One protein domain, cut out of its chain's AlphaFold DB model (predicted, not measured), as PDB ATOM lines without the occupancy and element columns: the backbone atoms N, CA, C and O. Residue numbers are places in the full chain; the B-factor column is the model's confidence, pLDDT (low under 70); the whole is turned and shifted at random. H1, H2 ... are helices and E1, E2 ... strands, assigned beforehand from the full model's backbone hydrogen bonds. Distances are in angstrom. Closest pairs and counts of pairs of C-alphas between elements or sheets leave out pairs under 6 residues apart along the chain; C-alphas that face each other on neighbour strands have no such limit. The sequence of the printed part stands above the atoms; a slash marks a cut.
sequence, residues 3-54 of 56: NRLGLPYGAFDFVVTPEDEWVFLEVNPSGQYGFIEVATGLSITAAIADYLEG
ATOM      1  N   ASN A   3      16.706  37.636  34.700       97.00
ATOM      2  CA  ASN A   3      16.918  37.930  33.269       97.00
ATOM      3  C   ASN A   3      18.252  38.634  32.961       97.00
ATOM      4  O   ASN A   3      18.857  38.380  31.928       97.00
ATOM      5  N   ARG A   4      18.730  39.518  33.851       97.88
ATOM      6  CA  ARG A   4      20.024  40.208  33.673       97.88
ATOM      7  C   ARG A   4      21.211  39.274  33.913       97.88
ATOM      8  O   ARG A   4      22.290  39.550  33.405       97.88
ATOM      9  N   LEU A   5      21.011  38.222  34.704       97.00
ATOM     10  CA  LEU A   5      22.015  37.206  35.016       97.00
ATOM     11  C   LEU A   5      21.929  35.987  34.084       97.00
ATOM     12  O   LEU A   5      22.794  35.122  34.155       97.00
ATOM     13  N   GLY A   6      20.904  35.904  33.228       97.56
ATOM     14  CA  GLY A   6      20.657  34.735  32.382       97.56
ATOM     15  C   GLY A   6      20.319  33.472  33.179       97.56
ATOM     16  O   GLY A   6      20.617  32.372  32.725       97.56
ATOM     17  N   LEU A   7      19.745  33.627  34.376       97.00
ATOM     18  CA  LEU A   7      19.419  32.512  35.261       97.00
ATOM     19  C   LEU A   7      17.946  32.109  35.112       97.00
ATOM     20  O   LEU A   7      17.085  32.975  35.273       97.00
ATOM     21  N   PRO A   8      17.641  30.821  34.872       95.44
ATOM     22  CA  PRO A   8      16.263  30.328  34.838       95.44
ATOM     23  C   PRO A   8      15.673  30.122  36.241       95.44
ATOM     24  O   PRO A   8      14.467  30.022  36.408       95.44
ATOM     25  N   TYR A   9      16.533  30.067  37.259       97.19
ATOM     26  CA  TYR A   9      16.180  29.840  38.651       97.19
ATOM     27  C   TYR A   9      17.182  30.555  39.568       97.19
ATOM     28  O   TYR A   9      18.342  30.763  39.204       97.19
ATOM     29  N   GLY A  10      16.739  30.917  40.770       97.69
ATOM     30  CA  GLY A  10      17.617  31.357  41.845       97.69
ATOM     31  C   GLY A  10      16.885  31.385  43.182       97.69
ATOM     32  O   GLY A  10      15.730  31.802  43.243       97.69
ATOM     33  N   ALA A  11      17.570  30.966  44.245       98.31
ATOM     34  CA  ALA A  11      17.126  31.181  45.618       98.31
ATOM     35  C   ALA A  11      17.676  32.523  46.110       98.31
ATOM     36  O   ALA A  11      18.863  32.795  45.925       98.31
ATOM     37  N   PHE A  12      16.815  33.361  46.686       98.25
ATOM     38  CA  PHE A  12      17.167  34.708  47.123       98.25
ATOM     39  C   PHE A  12      17.069  34.818  48.633       98.25
ATOM     40  O   PHE A  12      16.016  34.519  49.199       98.25
ATOM     41  N   ASP A  13      18.122  35.352  49.238       98.31
ATOM     42  CA  ASP A  13      18.160  35.606  50.669       98.31
ATOM     43  C   ASP A  13      18.020  37.102  50.948       98.31
ATOM     44  O   ASP A  13      18.690  37.951  50.344       98.31
ATOM     45  N   PHE A  14      17.130  37.416  51.886       98.38
ATOM     46  CA  PHE A  14      16.861  38.767  52.354       98.38
ATOM     47  C   PHE A  14      16.852  38.807  53.877       98.38
ATOM     48  O   PHE A  14      16.518  37.824  54.540       98.38
ATOM     49  N   VAL A  15      17.143  39.982  54.423       98.44
ATOM     50  CA  VAL A  15      16.858  40.319  55.820       98.44
ATOM     51  C   VAL A  15      15.975  41.556  55.865       98.44
ATOM     52  O   VAL A  15      16.075  42.420  54.995       98.44
ATOM     53  N   VAL A  16      15.111  41.636  56.874       98.44
ATOM     54  CA  VAL A  16      14.291  42.820  57.149       98.44
ATOM     55  C   VAL A  16      14.872  43.518  58.376       98.44
ATOM     56  O   VAL A  16      15.066  42.873  59.411       98.44
ATOM     57  N   THR A  17      15.221  44.800  58.252       98.19
ATOM     58  CA  THR A  17      15.765  45.596  59.363       98.19
ATOM     59  C   THR A  17      14.677  45.912  60.401       98.19
ATOM     60  O   THR A  17      13.487  45.795  60.103       98.19
ATOM     61  N   PRO A  18      15.038  46.344  61.625       98.44
ATOM     62  CA  PRO A  18      14.059  46.831  62.602       98.44
ATOM     63  C   PRO A  18      13.205  48.010  62.099       98.44
ATOM     64  O   PRO A  18      12.102  48.218  62.600       98.44
ATOM     65  N   GLU A  19      13.701  48.761  61.114       98.50
ATOM     66  CA  GLU A  19      13.013  49.865  60.439       98.50
ATOM     67  C   GLU A  19      12.130  49.419  59.253       98.50
ATOM     68  O   GLU A  19      11.638  50.269  58.514       98.50
ATOM     69  N   ASP A  20      11.896  48.111  59.089       97.88
ATOM     70  CA  ASP A  20      11.088  47.496  58.017       97.88
ATOM     71  C   ASP A  20      11.687  47.649  56.601       97.88
ATOM     72  O   ASP A  20      10.987  47.603  55.586       97.88
ATOM     73  N   GLU A  21      13.012  47.805  56.506       98.50
ATOM     74  CA  GLU A  21      13.710  47.836  55.220       98.50
ATOM     75  C   GLU A  21      14.153  46.435  54.789       98.50
ATOM     76  O   GLU A  21      14.779  45.694  55.547       98.50
ATOM     77  N   TRP A  22      13.884  46.084  53.531       98.19
ATOM     78  CA  TRP A  22      14.327  44.826  52.930       98.19
ATOM     79  C   TRP A  22      15.734  44.968  52.348       98.19
ATOM     80  O   TRP A  22      15.958  45.739  51.412       98.19
ATOM     81  N   VAL A  23      16.674  44.171  52.851       98.44
ATOM     82  CA  VAL A  23      18.063  44.137  52.383       98.44
ATOM     83  C   VAL A  23      18.319  42.826  51.651       98.44
ATOM     84  O   VAL A  23      18.201  41.745  52.224       98.44
ATOM     85  N   PHE A  24      18.683  42.932  50.374       98.19
ATOM     86  CA  PHE A  24      19.152  41.806  49.566       98.19
ATOM     87  C   PHE A  24      20.546  41.367  50.023       98.19
ATOM     88  O   PHE A  24      21.444  42.205  50.136       98.19
ATOM     89  N   LEU A  25      20.733  40.062  50.229       98.38
ATOM     90  CA  LEU A  25      22.029  39.485  50.578       98.38
ATOM     91  C   LEU A  25      22.679  38.815  49.372       98.38
ATOM     92  O   LEU A  25      23.747  39.234  48.923       98.38
ATOM     93  N   GLU A  26      22.026  37.789  48.831       98.12
ATOM     94  CA  GLU A  26      22.572  37.005  47.732       98.12
ATOM     95  C   GLU A  26      21.498  36.344  46.864       98.12
ATOM     96  O   GLU A  26      20.323  36.253  47.225       98.12
ATOM     97  N   VAL A  27      21.934  35.880  45.689       98.25
ATOM     98  CA  VAL A  27      21.192  34.923  44.870       98.25
ATOM     99  C   VAL A  27      22.072  33.707  44.620       98.25
ATOM    100  O   VAL A  27      23.171  33.831  44.076       98.25
ATOM    101  N   ASN A  28      21.571  32.528  44.971       98.19
ATOM    102  CA  ASN A  28      22.228  31.266  44.669       98.19
ATOM    103  C   ASN A  28      21.523  30.585  43.476       98.19
ATOM    104  O   ASN A  28      20.375  30.149  43.622       98.19
ATOM    105  N   PRO A  29      22.183  30.447  42.306       97.62
ATOM    106  CA  PRO A  29      21.586  29.837  41.111       97.62
ATOM    107  C   PRO A  29      21.297  28.337  41.263       97.62
ATOM    108  O   PRO A  29      20.575  27.775  40.447       97.62
ATOM    109  N   SER A  30      21.839  27.693  42.300       96.69
ATOM    110  CA  SER A  30      21.608  26.284  42.636       96.69
ATOM    111  C   SER A  30      21.158  26.121  44.090       96.69
ATOM    112  O   SER A  30      21.390  25.079  44.705       96.69
ATOM    113  N   GLY A  31      20.558  27.166  44.672       97.88
ATOM    114  CA  GLY A  31      20.110  27.149  46.061       97.88
ATOM    115  C   GLY A  31      19.082  26.050  46.308       97.88
ATOM    116  O   GLY A  31      18.182  25.829  45.494       97.88
ATOM    117  N   GLN A  32      19.222  25.349  47.431       97.50
ATOM    118  CA  GLN A  32      18.280  24.309  47.827       97.50
ATOM    119  C   GLN A  32      16.936  24.938  48.206       97.50
ATOM    120  O   GLN A  32      16.895  25.894  48.969       97.50
ATOM    121  N   TYR A  33      15.839  24.371  47.706       97.88
ATOM    122  CA  TYR A  33      14.479  24.865  47.961       97.88
ATOM    123  C   TYR A  33      13.591  23.855  48.701       97.88
ATOM    124  O   TYR A  33      12.529  24.223  49.193       97.88
ATOM    125  N   GLY A  34      13.999  22.582  48.800       97.94
ATOM    126  CA  GLY A  34      13.124  21.497  49.268       97.94
ATOM    127  C   GLY A  34      12.534  21.717  50.667       97.94
ATOM    128  O   GLY A  34      11.384  21.372  50.917       97.94
ATOM    129  N   PHE A  35      13.279  22.357  51.573       97.88
ATOM    130  CA  PHE A  35      12.770  22.683  52.907       97.88
ATOM    131  C   PHE A  35      11.652  23.739  52.877       97.88
ATOM    132  O   PHE A  35      10.736  23.669  53.692       97.88
ATOM    133  N   ILE A  36      11.688  24.682  51.927       98.00
ATOM    134  CA  ILE A  36      10.632  25.685  51.731       98.00
ATOM    135  C   ILE A  36       9.383  25.033  51.152       98.00
ATOM    136  O   ILE A  36       8.289  25.293  51.645       98.00
ATOM    137  N   GLU A  37       9.530  24.168  50.147       98.56
ATOM    138  CA  GLU A  37       8.409  23.405  49.581       98.56
ATOM    139  C   GLU A  37       7.679  22.618  50.677       98.56
ATOM    140  O   GLU A  37       6.463  22.743  50.820       98.56
ATOM    141  N   VAL A  38       8.419  21.908  51.535       98.31
ATOM    142  CA  VAL A  38       7.838  21.192  52.682       98.31
ATOM    143  C   VAL A  38       7.167  22.147  53.675       98.31
ATOM    144  O   VAL A  38       6.065  21.866  54.139       98.31
ATOM    145  N   ALA A  39       7.810  23.266  54.015       98.50
ATOM    146  CA  ALA A  39       7.296  24.200  55.018       98.50
ATOM    147  C   ALA A  39       6.058  24.986  54.554       98.50
ATOM    148  O   ALA A  39       5.241  25.384  55.383       98.50
ATOM    149  N   THR A  40       5.928  25.237  53.251       98.25
ATOM    150  CA  THR A  40       4.901  26.130  52.683       98.25
ATOM    151  C   THR A  40       3.821  25.396  51.892       98.25
ATOM    152  O   THR A  40       2.750  25.956  51.673       98.25
ATOM    153  N   GLY A  41       4.085  24.164  51.449       97.94
ATOM    154  CA  GLY A  41       3.218  23.425  50.531       97.94
ATOM    155  C   GLY A  41       3.233  23.954  49.091       97.94
ATOM    156  O   GLY A  41       2.390  23.547  48.294       97.94
ATOM    157  N   LEU A  42       4.150  24.866  48.748       98.00
ATOM    158  CA  LEU A  42       4.310  25.366  47.382       98.00
ATOM    159  C   LEU A  42       4.937  24.299  46.483       98.00
ATOM    160  O   LEU A  42       5.964  23.734  46.836       98.00
ATOM    161  N   SER A  43       4.380  24.100  45.289       97.88
ATOM    162  CA  SER A  43       4.854  23.118  44.303       97.88
ATOM    163  C   SER A  43       6.076  23.609  43.505       97.88
ATOM    164  O   SER A  43       6.023  23.718  42.279       97.88
ATOM    165  N   ILE A  44       7.181  23.924  44.186       97.94
ATOM    166  CA  ILE A  44       8.427  24.420  43.573       97.94
ATOM    167  C   ILE A  44       9.051  23.350  42.663       97.94
ATOM    168  O   ILE A  44       9.467  23.659  41.547       97.94
ATOM    169  N   THR A  45       9.059  22.086  43.096       98.19
ATOM    170  CA  THR A  45       9.539  20.953  42.293       98.19
ATOM    171  C   THR A  45       8.747  20.827  40.992       98.19
ATOM    172  O   THR A  45       9.335  20.603  39.935       98.19
ATOM    173  N   ALA A  46       7.421  20.999  41.051       98.12
ATOM    174  CA  ALA A  46       6.570  20.926  39.866       98.12
ATOM    175  C   ALA A  46       6.883  22.063  38.885       98.12
ATOM    176  O   ALA A  46       7.074  21.790  37.708       98.12
ATOM    177  N   ALA A  47       7.037  23.298  39.374       97.50
ATOM    178  CA  ALA A  47       7.407  24.437  38.531       97.50
ATOM    179  C   ALA A  47       8.762  24.228  37.832       97.50
ATOM    180  O   ALA A  47       8.901  24.475  36.638       97.50
ATOM    181  N   ILE A  48       9.763  23.699  38.547       97.25
ATOM    182  CA  ILE A  48      11.066  23.379  37.945       97.25
ATOM    183  C   ILE A  48      10.928  22.276  36.885       97.25
ATOM    184  O   ILE A  48      11.555  22.367  35.830       97.25
ATOM    185  N   ALA A  49      10.125  21.240  37.142       98.00
ATOM    186  CA  ALA A  49       9.874  20.180  36.169       98.00
ATOM    187  C   ALA A  49       9.155  20.709  34.916       98.00
ATOM    188  O   ALA A  49       9.607  20.430  33.809       98.00
ATOM    189  N   ASP A  50       8.110  21.521  35.085       98.00
ATOM    190  CA  ASP A  50       7.372  22.141  33.981       98.00
ATOM    191  C   ASP A  50       8.287  23.034  33.124       98.00
ATOM    192  O   ASP A  50       8.260  22.935  31.893       98.00
ATOM    193  N   TYR A  51       9.170  23.823  33.753       96.88
ATOM    194  CA  TYR A  51      10.190  24.607  33.049       96.88
ATOM    195  C   TYR A  51      11.133  23.715  32.222       96.88
ATOM    196  O   TYR A  51      11.398  23.990  31.051       96.88
ATOM    197  N   LEU A  52      11.625  22.616  32.803       97.00
ATOM    198  CA  LEU A  52      12.523  21.678  32.116       97.00
ATOM    199  C   LEU A  52      11.833  20.910  30.979       97.00
ATOM    200  O   LEU A  52      12.489  20.548  30.002       97.00
ATOM    201  N   GLU A  53      10.529  20.668  31.089       98.12
ATOM    202  CA  GLU A  53       9.709  20.045  30.047       98.12
ATOM    203  C   GLU A  53       9.277  21.032  28.947       98.12
ATOM    204  O   GLU A  53       8.725  20.604  27.932       98.12
ATOM    205  N   GLY A  54       9.542  22.334  29.113       95.56
ATOM    206  CA  GLY A  54       9.150  23.377  28.162       95.56
ATOM    207  C   GLY A  54       7.643  23.639  28.143       95.56
ATOM    208  O   GLY A  54       7.086  23.944  27.089       95.56
TER     209      GLY A  54
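This is residues 3 to 54 of the 56 residues of an uncharacterized protein of Streptomyces sp. MnatMP-M17 (UniProt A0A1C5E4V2). A two-stranded hairpin, E1 and E2, makes one arm of a loose, flat shape, and beyond its open end two short helices, H1 and H2, meet in a corner. The turn of the hairpin, residues 17 to 21, lies at the far end from H2. The printed part has 52 residues, with E1, E2, H1 and H2 in that order along the chain; the sheet E1 - E2 is antiparallel and the class is mixed, helices and strands. The whole is loose, with a radius of gyration of the C-alphas of 13.5 A and spans of 42 by 29 by 14 A.

Find C-alpha 11 at (17.126, 31.181, 45.618), where E1, residues 11 to 16, begins its 16.6 A. E2, residues 22 to 28, runs 17.7 A to C-alpha 28 at (22.228, 31.266, 44.669). H1, residues 34 to 40, measures 10.0 A. H2, residues 44 to 53, runs 14.3 A to C-alpha 53 at (9.709, 20.045, 30.047).

Look first at the hairpin: E1 and E2 are antiparallel, with 159 degrees between their directions. N 11 and O 28 are 3.0 A apart and N 23 and O 15 are 2.8 A apart, both within hydrogen-bond range. H1 and H2 touch, the closest C-alphas being those of Glu 37 and Ile 44 at 6.1 A. They run opposite ways at a steep tilt of 56 degrees. E1 is apart from H1 and H2, and E2 is apart from H2. In H1 and H2 every O i to N i+4 pair is within hydrogen-bond range.

The C-alphas of Glu 19 and Glu 53, the two farthest apart, are 42.7 A from each other. The printed part has no cut, and its links E1 to E2, E2 to H1 and H1 to H2 are tight. The mean pLDDT of the printed part is 97.8, and no printed residue is under 70.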